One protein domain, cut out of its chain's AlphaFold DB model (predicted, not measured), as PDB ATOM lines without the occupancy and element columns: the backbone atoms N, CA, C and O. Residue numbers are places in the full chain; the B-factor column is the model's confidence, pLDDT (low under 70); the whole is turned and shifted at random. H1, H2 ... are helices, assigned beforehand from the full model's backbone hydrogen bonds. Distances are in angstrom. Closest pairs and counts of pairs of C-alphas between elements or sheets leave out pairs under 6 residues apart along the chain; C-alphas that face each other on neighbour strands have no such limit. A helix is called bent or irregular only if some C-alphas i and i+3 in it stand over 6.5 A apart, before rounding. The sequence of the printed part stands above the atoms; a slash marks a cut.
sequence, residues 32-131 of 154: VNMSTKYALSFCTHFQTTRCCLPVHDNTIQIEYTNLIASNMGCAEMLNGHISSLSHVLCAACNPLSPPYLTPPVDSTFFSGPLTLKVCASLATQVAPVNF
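AT A GLANCE: This is residues 32 to 131 of the 154 residues of the protein "Aste57867_24643 protein" of Aphanomyces stellatus (UniProt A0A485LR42). Little regular structure: mostly loops around a helical hairpin, H1 and H2 side by side, with short H3 packed on H2 away from H1. The link's residues 69 to 78 stick out, and residues 94 to 119 fold back as a long loop, residues 101 to 102 pairing antiparallel with 115 to 116. The printed part has 100 residues with three named helices, H1, H2, H3, and no named strand; the class is all helix, with 35 residues in named elements. It is only just compact, close to loose, with a radius of gyration of the C-alphas of 14.8 A and spans of 44 by 35 by 23 A.

HOW THE PARTS SIT: H1, residues 54 to 68, touches H2, residues 80 to 93, in a hairpin at a shallow tilt of 29 degrees, opposite ways; the closest C-alphas, of Ile 60 and Leu 89, are 6.4 A apart. H3, residues 120 to 125, touches H2 at a steep tilt of 47 degrees, closest at C-alphas 125 and 81, 5.8 A. H1 and H3 are apart. Every O i to N i+4 pair is within hydrogen-bond range in H1, 8 of 10 in H2 and 1 of 2 in H3.

IN THESE COORDINATES: H1 begins at C-alpha 54 (9.911, 24.624, -31.604) and is 20.8 A long. H2, 20.6 A, is only just irregular, C-alphas 89 and 92 being 6.6 A apart. H3, 8.8 A, ends at C-alpha 125 (32.896, 35.257, -23.786).

THE WHOLE: The C-alphas farthest apart, of Val 32 and Gly 73, are 44.6 A apart. The printed part has no cut, and both links are long. Residues 69 to 80 and 131 have pLDDT under 70.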
ATOM      1  N   VAL A  32       3.499  38.343 -28.337       86.50
ATOM      2  CA  VAL A  32       2.157  38.087 -27.781       86.50
ATOM      3  C   VAL A  32       1.328  37.105 -28.613       86.50
ATOM      4  O   VAL A  32       0.443  36.446 -28.080       86.50
ATOM      5  N   ASN A  33       1.631  36.979 -29.906       88.44
ATOM      6  CA  ASN A  33       0.941  36.086 -30.841       88.44
ATOM      7  C   ASN A  33       1.679  34.750 -31.008       88.44
ATOM      8  O   ASN A  33       1.304  33.922 -31.841       88.44
ATOM      9  N   MET A  34       2.749  34.536 -30.242       89.06
ATOM     10  CA  MET A  34       3.550  33.331 -30.314       89.06
ATOM     11  C   MET A  34       2.840  32.173 -29.609       89.06
ATOM     12  O   MET A  34       2.479  32.265 -28.438       89.06
ATOM     13  N   SER A  35       2.676  31.038 -30.294       88.25
ATOM     14  CA  SER A  35       2.123  29.839 -29.656       88.25
ATOM     15  C   SER A  35       3.078  29.312 -28.589       88.25
ATOM     16  O   SER A  35       4.258  29.112 -28.875       88.25
ATOM     17  N   THR A  36       2.556  29.016 -27.397       90.12
ATOM     18  CA  THR A  36       3.248  28.344 -26.279       90.12
ATOM     19  C   THR A  36       2.787  26.896 -26.084       90.12
ATOM     20  O   THR A  36       3.197  26.238 -25.134       90.12
ATOM     21  N   LYS A  37       1.972  26.364 -27.011       90.69
ATOM     22  CA  LYS A  37       1.385  25.012 -26.927       90.69
ATOM     23  C   LYS A  37       2.428  23.900 -26.765       90.69
ATOM     24  O   LYS A  37       2.163  22.907 -26.097       90.69
ATOM     25  N   TYR A  38       3.587  24.057 -27.398       90.75
ATOM     26  CA  TYR A  38       4.699  23.110 -27.335       90.75
ATOM     27  C   TYR A  38       5.911  23.778 -26.687       90.75
ATOM     28  O   TYR A  38       6.258  24.901 -27.057       90.75
ATOM     29  N   ALA A  39       6.559  23.108 -25.739       90.31
ATOM     30  CA  ALA A  39       7.735  23.644 -25.057       90.31
ATOM     31  C   ALA A  39       8.944  23.765 -26.004       90.31
ATOM     32  O   ALA A  39       9.053  23.017 -26.975       90.31
ATOM     33  N   LEU A  40       9.840  24.713 -25.715       90.25
ATOM     34  CA  LEU A  40      11.177  24.740 -26.323       90.25
ATOM     35  C   LEU A  40      12.058  23.719 -25.595       90.25
ATOM     36  O   LEU A  40      12.045  23.689 -24.362       90.25
ATOM     37  N   SER A  41      12.792  22.886 -26.327       91.50
ATOM     38  CA  SER A  41      13.669  21.854 -25.765       91.50
ATOM     39  C   SER A  41      15.073  22.369 -25.467       91.50
ATOM     40  O   SER A  41      15.703  21.875 -24.537       91.50
ATOM     41  N   PHE A  42      15.558  23.354 -26.226       91.25
ATOM     42  CA  PHE A  42      16.915  23.879 -26.092       91.25
ATOM     43  C   PHE A  42      16.938  25.248 -25.401       91.25
ATOM     44  O   PHE A  42      17.496  25.388 -24.312       91.25
ATOM     45  N   CYS A  43      16.248  26.245 -25.951       92.00
ATOM     46  CA  CYS A  43      16.129  27.595 -25.399       92.00
ATOM     47  C   CYS A  43      15.083  27.671 -24.275       92.00
ATOM     48  O   CYS A  43      14.138  28.466 -24.307       92.00
ATOM     49  N   THR A  44      15.259  26.839 -23.249       92.75
ATOM     50  CA  THR A  44      14.282  26.619 -22.171       92.75
ATOM     51  C   THR A  44      14.006  27.847 -21.302       92.75
ATOM     52  O   THR A  44      12.998  27.880 -20.605       92.75
ATOM     53  N   HIS A  45      14.831  28.891 -21.374       90.00
ATOM     54  CA  HIS A  45      14.595  30.161 -20.682       90.00
ATOM     55  C   HIS A  45      13.381  30.940 -21.227       90.00
ATOM     56  O   HIS A  45      12.840  31.793 -20.528       90.00
ATOM     57  N   PHE A  46      12.918  30.632 -22.446       91.00
ATOM     58  CA  PHE A  46      11.832  31.344 -23.128       91.00
ATOM     59  C   PHE A  46      10.590  30.455 -23.326       91.00
ATOM     60  O   PHE A  46      10.134  30.243 -24.449       91.00
ATOM     61  N   GLN A  47      10.023  29.895 -22.248       89.88
ATOM     62  CA  GLN A  47       8.809  29.059 -22.355       89.88
ATOM     63  C   GLN A  47       7.514  29.867 -22.463       89.88
ATOM     64  O   GLN A  47       6.615  29.495 -23.215       89.88
ATOM     65  N   THR A  48       7.403  30.953 -21.697       86.56
ATOM     66  CA  THR A  48       6.143  31.686 -21.488       86.56
ATOM     67  C   THR A  48       5.956  32.840 -22.466       86.56
ATOM     68  O   THR A  48       4.869  33.024 -23.003       86.56
ATOM     69  N   THR A  49       7.010  33.606 -22.730       90.50
ATOM     70  CA  THR A  49       7.012  34.693 -23.715       90.50
ATOM     71  C   THR A  49       8.260  34.549 -24.566       90.50
ATOM     72  O   THR A  49       9.369  34.490 -24.036       90.50
ATOM     73  N   ARG A  50       8.079  34.425 -25.884       91.00
ATOM     74  CA  ARG A  50       9.147  33.995 -26.788       91.00
ATOM     75  C   ARG A  50       8.948  34.499 -28.206       91.00
ATOM     76  O   ARG A  50       7.822  34.735 -28.627       91.00
ATOM     77  N   CYS A  51      10.052  34.590 -28.935       91.00
ATOM     78  CA  CYS A  51      10.095  34.918 -30.360       91.00
ATOM     79  C   CYS A  51      10.327  33.699 -31.269       91.00
ATOM     80  O   CYS A  51      10.392  33.836 -32.490       91.00
ATOM     81  N   CYS A  52      10.421  32.500 -30.685       90.19
ATOM     82  CA  CYS A  52      10.682  31.253 -31.398       90.19
ATOM     83  C   CYS A  52       9.529  30.252 -31.288       90.19
ATOM     84  O   CYS A  52       8.817  30.182 -30.285       90.19
ATOM     85  N   LEU A  53       9.400  29.433 -32.329       92.06
ATOM     86  CA  LEU A  53       8.640  28.189 -32.344       92.06
ATOM     87  C   LEU A  53       9.600  27.014 -32.112       92.06
ATOM     88  O   LEU A  53      10.798  27.168 -32.358       92.06
ATOM     89  N   PRO A  54       9.086  25.825 -31.749       92.12
ATOM     90  CA  PRO A  54       9.911  24.624 -31.604       92.12
ATOM     91  C   PRO A  54      10.778  24.301 -32.829       92.12
ATOM     92  O   PRO A  54      11.884  23.802 -32.676       92.12
ATOM     93  N   VAL A  55      10.318  24.624 -34.045       90.75
ATOM     94  CA  VAL A  55      11.125  24.434 -35.264       90.75
ATOM     95  C   VAL A  55      12.385  25.308 -35.266       90.75
ATOM     96  O   VAL A  55      13.455  24.821 -35.605       90.75
ATOM     97  N   HIS A  56      12.288  26.565 -34.826       91.81
ATOM     98  CA  HIS A  56      13.438  27.469 -34.738       91.81
ATOM     99  C   HIS A  56      14.384  27.057 -33.611       91.81
ATOM    100  O   HIS A  56      15.596  27.097 -33.782       91.81
ATOM    101  N   ASP A  57      13.826  26.624 -32.481       92.00
ATOM    102  CA  ASP A  57      14.591  26.092 -31.351       92.00
ATOM    103  C   ASP A  57      15.405  24.854 -31.744       92.00
ATOM    104  O   ASP A  57      16.588  24.756 -31.431       92.00
ATOM    105  N   ASN A  58      14.801  23.953 -32.522       92.06
ATOM    106  CA  ASN A  58      15.488  22.788 -33.063       92.06
ATOM    107  C   ASN A  58      16.613  23.182 -34.036       92.06
ATOM    108  O   ASN A  58      17.718  22.659 -33.924       92.06
ATOM    109  N   THR A  59      16.377  24.146 -34.935       90.69
ATOM    110  CA  THR A  59      17.439  24.682 -35.803       90.69
ATOM    111  C   THR A  59      18.591  25.257 -34.980       90.69
ATOM    112  O   THR A  59      19.744  24.927 -35.232       90.69
ATOM    113  N   ILE A  60      18.291  26.066 -33.960       90.00
ATOM    114  CA  ILE A  60      19.301  26.637 -33.063       90.00
ATOM    115  C   ILE A  60      20.106  25.529 -32.370       90.00
ATOM    116  O   ILE A  60      21.331  25.611 -32.308       90.00
ATOM    117  N   GLN A  61      19.435  24.488 -31.879       89.19
ATOM    118  CA  GLN A  61      20.081  23.348 -31.237       89.19
ATOM    119  C   GLN A  61      21.010  22.593 -32.194       89.19
ATOM    120  O   GLN A  61      22.108  22.203 -31.791       89.19
ATOM    121  N   ILE A  62      20.589  22.379 -33.443       85.69
ATOM    122  CA  ILE A  62      21.412  21.731 -34.471       85.69
ATOM    123  C   ILE A  62      22.663  22.565 -34.739       85.69
ATOM    124  O   ILE A  62      23.764  22.028 -34.670       85.69
ATOM    125  N   GLU A  63      22.518  23.871 -34.968       83.88
ATOM    126  CA  GLU A  63      23.660  24.755 -35.230       83.88
ATOM    127  C   GLU A  63      24.616  24.826 -34.042       83.88
ATOM    128  O   GLU A  63      25.827  24.686 -34.199       83.88
ATOM    129  N   TYR A  64      24.076  24.962 -32.832       84.12
ATOM    130  CA  TYR A  64      24.862  24.884 -31.608       84.12
ATOM    131  C   TYR A  64      25.654  23.576 -31.536       84.12
ATOM    132  O   TYR A  64      26.857  23.604 -31.295       84.12
ATOM    133  N   THR A  65      24.990  22.444 -31.790       81.75
ATOM    134  CA  THR A  65      25.616  21.119 -31.758       81.75
ATOM    135  C   THR A  65      26.703  21.013 -32.817       81.75
ATOM    136  O   THR A  65      27.793  20.566 -32.498       81.75
ATOM    137  N   ASN A  66      26.464  21.488 -34.040       80.19
ATOM    138  CA  ASN A  66      27.457  21.494 -35.116       80.19
ATOM    139  C   ASN A  66      28.698  22.326 -34.759       80.19
ATOM    140  O   ASN A  66      29.811  21.936 -35.099       80.19
ATOM    141  N   LEU A  67      28.521  23.449 -34.056       74.88
ATOM    142  CA  LEU A  67      29.627  24.305 -33.614       74.88
ATOM    143  C   LEU A  67      30.478  23.663 -32.513       74.88
ATOM    144  O   LEU A  67      31.679  23.923 -32.446       74.88
ATOM    145  N   ILE A  68      29.870  22.848 -31.646       73.69
ATOM    146  CA  ILE A  68      30.574  22.169 -30.546       73.69
ATOM    147  C   ILE A  68      30.952  20.718 -30.868       73.69
ATOM    148  O   ILE A  68      31.690  20.108 -30.101       73.69
ATOM    149  N   ALA A  69      30.456  20.155 -31.972       66.25
ATOM    150  CA  ALA A  69      30.732  18.794 -32.419       66.25
ATOM    151  C   ALA A  69      32.135  18.707 -33.029       66.25
ATOM    152  O   ALA A  69      32.333  18.594 -34.236       66.25
ATOM    153  N   SER A  70      33.134  18.760 -32.163       56.31
ATOM    154  CA  SER A  70      34.497  18.340 -32.438       56.31
ATOM    155  C   SER A  70      34.671  16.850 -32.113       56.31
ATOM    156  O   SER A  70      33.914  16.249 -31.355       56.31
ATOM    157  N   ASN A  71      35.651  16.228 -32.769       45.31
ATOM    158  CA  ASN A  71      35.868  14.781 -32.830       45.31
ATOM    159  C   ASN A  71      35.861  14.085 -31.443       45.31
ATOM    160  O   ASN A  71      36.352  14.649 -30.467       45.31
ATOM    161  N   MET A  72      35.388  12.828 -31.379       44.84
ATOM    162  CA  MET A  72      35.134  12.004 -30.168       44.84
ATOM    163  C   MET A  72      36.290  11.866 -29.141       44.84
ATOM    164  O   MET A  72      36.108  11.246 -28.099       44.84
ATOM    165  N   GLY A  73      37.474  12.428 -29.396       47.91
ATOM    166  CA  GLY A  73      38.621  12.425 -28.480       47.91
ATOM    167  C   GLY A  73      38.623  13.526 -27.407       47.91
ATOM    168  O   GLY A  73      39.477  13.488 -26.526       47.91
ATOM    169  N   CYS A  74      37.704  14.497 -27.449       51.81
ATOM    170  CA  CYS A  74      37.746  15.704 -26.600       51.81
ATOM    171  C   CYS A  74      36.654  15.738 -25.493       51.81
ATOM    172  O   CYS A  74      36.298  16.806 -24.995       51.81
ATOM    173  N   ALA A  75      36.094  14.576 -25.137       47.03
ATOM    174  CA  ALA A  75      34.712  14.400 -24.670       47.03
ATOM    175  C   ALA A  75      34.353  14.726 -23.199       47.03
ATOM    176  O   ALA A  75      33.229  14.428 -22.805       47.03
ATOM    177  N   GLU A  76      35.212  15.299 -22.353       50.59
ATOM    178  CA  GLU A  76      34.967  15.174 -20.895       50.59
ATOM    179  C   GLU A  76      34.941  16.456 -20.064       50.59
ATOM    180  O   GLU A  76      35.213  16.397 -18.867       50.59
ATOM    181  N   MET A  77      34.675  17.637 -20.631       49.03
ATOM    182  CA  MET A  77      34.931  18.862 -19.870       49.03
ATOM    183  C   MET A  77      33.920  20.006 -20.189       49.03
ATOM    184  O   MET A  77      33.696  20.371 -21.340       49.03
ATOM    185  N   LEU A  78      33.301  20.592 -19.149       50.28
ATOM    186  CA  LEU A  78      32.037  21.375 -19.106       50.28
ATOM    187  C   LEU A  78      32.086  22.909 -19.428       50.28
ATOM    188  O   LEU A  78      31.736  23.709 -18.571       50.28
ATOM    189  N   ASN A  79      32.511  23.390 -20.606       60.25
ATOM    190  CA  ASN A  79      32.985  24.788 -20.807       60.25
ATOM    191  C   ASN A  79      31.941  25.907 -20.537       60.25
ATOM    192  O   ASN A  79      30.896  25.965 -21.167       60.25
ATOM    193  N   GLY A  80      32.224  26.860 -19.632       64.69
ATOM    194  CA  GLY A  80      31.323  27.994 -19.341       64.69
ATOM    195  C   GLY A  80      31.077  28.908 -20.553       64.69
ATOM    196  O   GLY A  80      30.017  29.525 -20.686       64.69
ATOM    197  N   HIS A  81      32.016  28.920 -21.501       71.88
ATOM    198  CA  HIS A  81      31.878  29.587 -22.792       71.88
ATOM    199  C   HIS A  81      30.887  28.858 -23.721       71.88
ATOM    200  O   HIS A  81      30.197  29.523 -24.491       71.88
ATOM    201  N   ILE A  82      30.708  27.533 -23.582       74.44
ATOM    202  CA  ILE A  82      29.646  26.767 -24.266       74.44
ATOM    203  C   ILE A  82      28.265  27.242 -23.799       74.44
ATOM    204  O   ILE A  82      27.388  27.511 -24.618       74.44
ATOM    205  N   SER A  83      28.079  27.417 -22.487       79.00
ATOM    206  CA  SER A  83      26.824  27.963 -21.951       79.00
ATOM    207  C   SER A  83      26.582  29.404 -22.409       79.00
ATOM    208  O   SER A  83      25.445  29.813 -22.619       79.00
ATOM    209  N   SER A  84      27.644  30.189 -22.589       83.94
ATOM    210  CA  SER A  84      27.523  31.549 -23.123       83.94
ATOM    211  C   SER A  84      27.134  31.538 -24.605       83.94
ATOM    212  O   SER A  84      26.343  32.372 -25.043       83.94
ATOM    213  N   LEU A  85      27.632  30.561 -25.372       83.88
ATOM    214  CA  LEU A  85      27.269  30.365 -26.773       83.88
ATOM    215  C   LEU A  85      25.790  29.996 -26.930       83.88
ATOM    216  O   LEU A  85      25.119  30.562 -27.793       83.88
ATOM    217  N   SER A  86      25.254  29.115 -26.077       86.19
ATOM    218  CA  SER A  86      23.823  28.785 -26.115       86.19
ATOM    219  C   SER A  86      22.953  30.017 -25.837       86.19
ATOM    220  O   SER A  86      21.968  30.235 -26.539       86.19
ATOM    221  N   HIS A  87      23.352  30.889 -24.903       88.19
ATOM    222  CA  HIS A  87      22.649  32.149 -24.637       88.19
ATOM    223  C   HIS A  87      22.657  33.096 -25.843       88.19
ATOM    224  O   HIS A  87      21.635  33.720 -26.134       88.19
ATOM    225  N   VAL A  88      23.784  33.195 -26.557       88.31
ATOM    226  CA  VAL A  88      23.888  34.008 -27.780       88.31
ATOM    227  C   VAL A  88      22.952  33.481 -28.862       88.31
ATOM    228  O   VAL A  88      22.203  34.259 -29.449       88.31
ATOM    229  N   LEU A  89      22.943  32.170 -29.106       88.56
ATOM    230  CA  LEU A  89      22.094  31.581 -30.142       88.56
ATOM    231  C   LEU A  89      20.602  31.664 -29.783       88.56
ATOM    232  O   LEU A  89      19.771  32.005 -30.624       88.56
ATOM    233  N   CYS A  90      20.260  31.456 -28.512       91.25
ATOM    234  CA  CYS A  90      18.894  31.602 -28.018       91.25
ATOM    235  C   CYS A  90      18.405  33.055 -27.954       91.25
ATOM    236  O   CYS A  90      17.216  33.283 -27.718       91.25
ATOM    237  N   ALA A  91      19.260  34.053 -28.194       89.19
ATOM    238  CA  ALA A  91      18.853  35.455 -28.192       89.19
ATOM    239  C   ALA A  91      17.802  35.770 -29.275       89.19
ATOM    240  O   ALA A  91      16.983  36.666 -29.083       89.19
ATOM    241  N   ALA A  92      17.746  34.985 -30.358       84.88
ATOM    242  CA  ALA A  92      16.679  35.061 -31.360       84.88
ATOM    243  C   ALA A  92      15.284  34.711 -30.797       84.88
ATOM    244  O   ALA A  92      14.265  35.116 -31.357       84.88
ATOM    245  N   CYS A  93      15.231  33.977 -29.683       90.44
ATOM    246  CA  CYS A  93      13.999  33.588 -29.005       90.44
ATOM    247  C   CYS A  93      13.573  34.566 -27.912       90.44
ATOM    248  O   CYS A  93      12.467  34.432 -27.383       90.44
ATOM    249  N   ASN A  94      14.407  35.560 -27.604       90.62
ATOM    250  CA  ASN A  94      14.104  36.564 -26.601       90.62
ATOM    251  C   ASN A  94      12.955  37.468 -27.087       90.62
ATOM    252  O   ASN A  94      13.079  38.076 -28.148       90.62
ATOM    253  N   PRO A  95      11.858  37.625 -26.326       90.12
ATOM    254  CA  PRO A  95      10.749  38.499 -26.718       90.12
ATOM    255  C   PRO A  95      11.134  39.982 -26.834       90.12
ATOM    256  O   PRO A  95      10.423  40.750 -27.473       90.12
ATOM    257  N   LEU A  96      12.260  40.384 -26.239       88.88
ATOM    258  CA  LEU A  96      12.813  41.733 -26.330       88.88
ATOM    259  C   LEU A  96      13.828  41.885 -27.470       88.88
ATOM    260  O   LEU A  96      14.432  42.944 -27.583       88.88
ATOM    261  N   SER A  97      14.050  40.864 -28.303       87.00
ATOM    262  CA  SER A  97      14.993  40.941 -29.426       87.00
ATOM    263  C   SER A  97      14.627  41.942 -30.537       87.00
ATOM    264  O   SER A  97      15.565  42.495 -31.111       87.00
ATOM    265  N   PRO A  98      13.341  42.211 -30.874       86.75
ATOM    266  CA  PRO A  98      12.981  43.070 -32.008       86.75
ATOM    267  C   PRO A  98      13.658  44.454 -32.059       86.75
ATOM    268  O   PRO A  98      14.212  44.787 -33.109       86.75
ATOM    269  N   PRO A  99      13.722  45.251 -30.970       86.56
ATOM    270  CA  PRO A  99      14.389  46.557 -30.993       86.56
ATOM    271  C   PRO A  99      15.913  46.489 -31.188       86.56
ATOM    272  O   PRO A  99      16.537  47.513 -31.456       86.56
ATOM    273  N   TYR A 100      16.531  45.310 -31.057       86.94
ATOM    274  CA  TYR A 100      17.978  45.121 -31.210       86.94
ATOM    275  C   TYR A 100      18.382  44.608 -32.596       86.94
ATOM    276  O   TYR A 100      19.551  44.280 -32.817       86.94
ATOM    277  N   LEU A 101      17.433  44.543 -33.530       86.69
ATOM    278  CA  LEU A 101      17.684  44.195 -34.921       86.69
ATOM    279  C   LEU A 101      18.050  45.450 -35.705       86.69
ATOM    280  O   LEU A 101      17.277  46.403 -35.780       86.69
ATOM    281  N   THR A 102      19.224  45.447 -36.324       86.44
ATOM    282  CA  THR A 102      19.667  46.553 -37.179       86.44
ATOM    283  C   THR A 102      20.250  46.037 -38.481       86.44
ATOM    284  O   THR A 102      20.666  44.876 -38.534       86.44
ATOM    285  N   PRO A 103      20.369  46.889 -39.514       87.31
ATOM    286  CA  PRO A 103      21.165  46.552 -40.683       87.31
ATOM    287  C   PRO A 103      22.568  46.062 -40.284       87.31
ATOM    288  O   PRO A 103      23.105  46.528 -39.268       87.31
ATOM    289  N   PRO A 104      23.141  45.106 -41.033       86.62
ATOM    290  CA  PRO A 104      24.479  44.598 -40.766       86.62
ATOM    291  C   PRO A 104      25.514  45.722 -40.821       86.62
ATOM    292  O   PRO A 104      25.469  46.583 -41.696       86.62
ATOM    293  N   VAL A 105      26.473  45.683 -39.892       84.62
ATOM    294  CA  VAL A 105      27.634  46.590 -39.913       84.62
ATOM    295  C   VAL A 105      28.554  46.253 -41.090       84.62
ATOM    296  O   VAL A 105      29.090  47.153 -41.727       84.62
ATOM    297  N   ASP A 106      28.694  44.961 -41.394       85.19
ATOM    298  CA  ASP A 106      29.453  44.447 -42.531       85.19
ATOM    299  C   ASP A 106      28.534  43.628 -43.447       85.19
ATOM    300  O   ASP A 106      28.227  42.464 -43.179       85.19
ATOM    301  N   SER A 107      28.089  44.245 -44.540       84.81
ATOM    302  CA  SER A 107      27.235  43.604 -45.545       84.81
ATOM    303  C   SER A 107      27.975  42.609 -46.445       84.81
ATOM    304  O   SER A 107      27.345  41.963 -47.277       84.81
ATOM    305  N   THR A 108      29.304  42.512 -46.342       87.25
ATOM    306  CA  THR A 108      30.099  41.510 -47.072       87.25
ATOM    307  C   THR A 108      30.194  40.202 -46.296       87.25
ATOM    308  O   THR A 108      30.212  39.132 -46.902       87.25
ATOM    309  N   PHE A 109      30.194  40.284 -44.963       81.81
ATOM    310  CA  PHE A 109      30.164  39.126 -44.076       81.81
ATOM    311  C   PHE A 109      28.734  38.631 -43.810       81.81
ATOM    312  O   PHE A 109      28.470  37.430 -43.876       81.81
ATOM    313  N   PHE A 110      27.794  39.539 -43.531       80.31
ATOM    314  CA  PHE A 110      26.398  39.195 -43.261       80.31
ATOM    315  C   PHE A 110      25.541  39.324 -44.521       80.31
ATOM    316  O   PHE A 110      25.388  40.408 -45.074       80.31
ATOM    317  N   SER A 111      24.914  38.221 -44.933       80.81
ATOM    318  CA  SER A 111      23.997  38.176 -46.082       80.81
ATOM    319  C   SER A 111      22.544  38.532 -45.739       80.81
ATOM    320  O   SER A 111      21.720  38.709 -46.636       80.81
ATOM    321  N   GLY A 112      22.210  38.621 -44.448       78.75
ATOM    322  CA  GLY A 112      20.868  38.948 -43.974       78.75
ATOM    323  C   GLY A 112      20.574  40.456 -44.003       78.75
ATOM    324  O   GLY A 112      21.479  41.262 -43.792       78.75
ATOM    325  N   PRO A 113      19.304  40.863 -44.193       80.75
ATOM    326  CA  PRO A 113      18.917  42.277 -44.183       80.75
ATOM    327  C   PRO A 113      19.026  42.916 -42.791       80.75
ATOM    328  O   PRO A 113      19.125  44.136 -42.671       80.75
ATOM    329  N   LEU A 114      18.991  42.095 -41.737       84.56
ATOM    330  CA  LEU A 114      19.082  42.502 -40.343       84.56
ATOM    331  C   LEU A 114      20.006  41.552 -39.584       84.56
ATOM    332  O   LEU A 114      20.095  40.364 -39.888       84.56
ATOM    333  N   THR A 115      20.658  42.093 -38.563       85.56
ATOM    334  CA  THR A 115      21.524  41.380 -37.626       85.56
ATOM    335  C   THR A 115      21.125  41.731 -36.202       85.56
ATOM    336  O   THR A 115      20.687  42.851 -35.926       85.56
ATOM    337  N   LEU A 116      21.258  40.764 -35.298       85.94
ATOM    338  CA  LEU A 116      20.998  40.970 -33.881       85.94
ATOM    339  C   LEU A 116      22.234  41.575 -33.211       85.94
ATOM    340  O   LEU A 116      23.322  41.003 -33.274       85.94
ATOM    341  N   LYS A 117      22.064  42.708 -32.526       85.69
ATOM    342  CA  LYS A 117      23.131  43.285 -31.706       85.69
ATOM    343  C   LYS A 117      23.265  42.527 -30.390       85.69
ATOM    344  O   LYS A 117      22.331  42.471 -29.595       85.69
ATOM    345  N   VAL A 118      24.459  42.002 -30.137       83.38
ATOM    346  CA  VAL A 118      24.840  41.397 -28.855       83.38
ATOM    347  C   VAL A 118      25.775  42.325 -28.085       83.38
ATOM    348  O   VAL A 118      26.545  43.084 -28.673       83.38
ATOM    349  N   CYS A 119      25.708  42.282 -26.754       84.69
ATOM    350  CA  CYS A 119      26.608  43.065 -25.909       84.69
ATOM    351  C   CYS A 119      28.058  42.612 -26.113       84.69
ATOM    352  O   CYS A 119      28.332  41.412 -26.153       84.69
ATOM    353  N   ALA A 120      28.996  43.562 -26.165       85.44
ATOM    354  CA  ALA A 120      30.416  43.264 -26.350       85.44
ATOM    355  C   ALA A 120      30.952  42.292 -25.285       85.44
ATOM    356  O   ALA A 120      31.685  41.370 -25.617       85.44
ATOM    357  N   SER A 121      30.512  42.436 -24.032       86.81
ATOM    358  CA  SER A 121      30.873  41.547 -22.919       86.81
ATOM    359  C   SER A 121      30.428  40.092 -23.109       86.81
ATOM    360  O   SER A 121      31.085  39.176 -22.615       86.81
ATOM    361  N   LEU A 122      29.315  39.866 -23.813       82.94
ATOM    362  CA  LEU A 122      28.843  38.527 -24.153       82.94
ATOM    363  C   LEU A 122      29.602  37.991 -25.371       82.94
ATOM    364  O   LEU A 122      30.045  36.846 -25.360       82.94
ATOM    365  N   ALA A 123      29.840  38.841 -26.376       84.31
ATOM    366  CA  ALA A 123      30.639  38.494 -27.550       84.31
ATOM    367  C   ALA A 123      32.073  38.075 -27.177       84.31
ATOM    368  O   ALA A 123      32.586  37.097 -27.709       84.31
ATOM    369  N   THR A 124      32.701  38.747 -26.206       83.88
ATOM    370  CA  THR A 124      34.040  38.382 -25.715       83.88
ATOM    371  C   THR A 124      34.074  37.026 -25.021       83.88
ATOM    372  O   THR A 124      35.107  36.370 -25.049       83.88
ATOM    373  N   GLN A 125      32.967  36.582 -24.412       80.44
ATOM    374  CA  GLN A 125      32.896  35.257 -23.786       80.44
ATOM    375  C   GLN A 125      32.808  34.144 -24.828       80.44
ATOM    376  O   GLN A 125      33.306  33.052 -24.578       80.44
ATOM    377  N   VAL A 126      32.242  34.419 -26.002       79.69
ATOM    378  CA  VAL A 126      32.105  33.450 -27.100       79.69
ATOM    379  C   VAL A 126      33.144  33.659 -28.208       79.69
ATOM    380  O   VAL A 126      32.978  33.170 -29.323       79.69
ATOM    381  N   ALA A 127      34.212  34.410 -27.923       80.88
ATOM    382  CA  ALA A 127      35.273  34.664 -28.885       80.88
ATOM    383  C   ALA A 127      36.029  33.363 -29.212       80.88
ATOM    384  O   ALA A 127      36.357  32.634 -28.277       80.88
ATOM    385  N   PRO A 128      36.399  33.103 -30.484       74.25
ATOM    386  CA  PRO A 128      37.044  31.847 -30.893       74.25
ATOM    387  C   PRO A 128      38.318  31.483 -30.117       74.25
ATOM    388  O   PRO A 128      38.650  30.317 -29.998       74.25
ATOM    389  N   VAL A 129      39.026  32.470 -29.564       74.38
ATOM    390  CA  VAL A 129      40.206  32.271 -28.703       74.38
ATOM    391  C   VAL A 129      39.895  31.511 -27.405       74.38
ATOM    392  O   VAL A 129      40.777  30.856 -26.863       74.38
ATOM    393  N   ASN A 130      38.652  31.551 -26.919       72.00
ATOM    394  CA  ASN A 130      38.232  30.825 -25.712       72.00
ATOM    395  C   ASN A 130      37.836  29.360 -26.012       72.00
ATOM    396  O   ASN A 130      37.240  28.686 -25.167       72.00
ATOM    397  N   PHE A 131      38.054  28.921 -27.256       67.94
ATOM    398  CA  PHE A 131      37.602  27.660 -27.824       67.94
ATOM    399  C   PHE A 131      38.877  26.927 -28.266       67.94
ATOM    400  O   PHE A 131      39.640  27.447 -29.081       67.94
TER     401      PHE A 131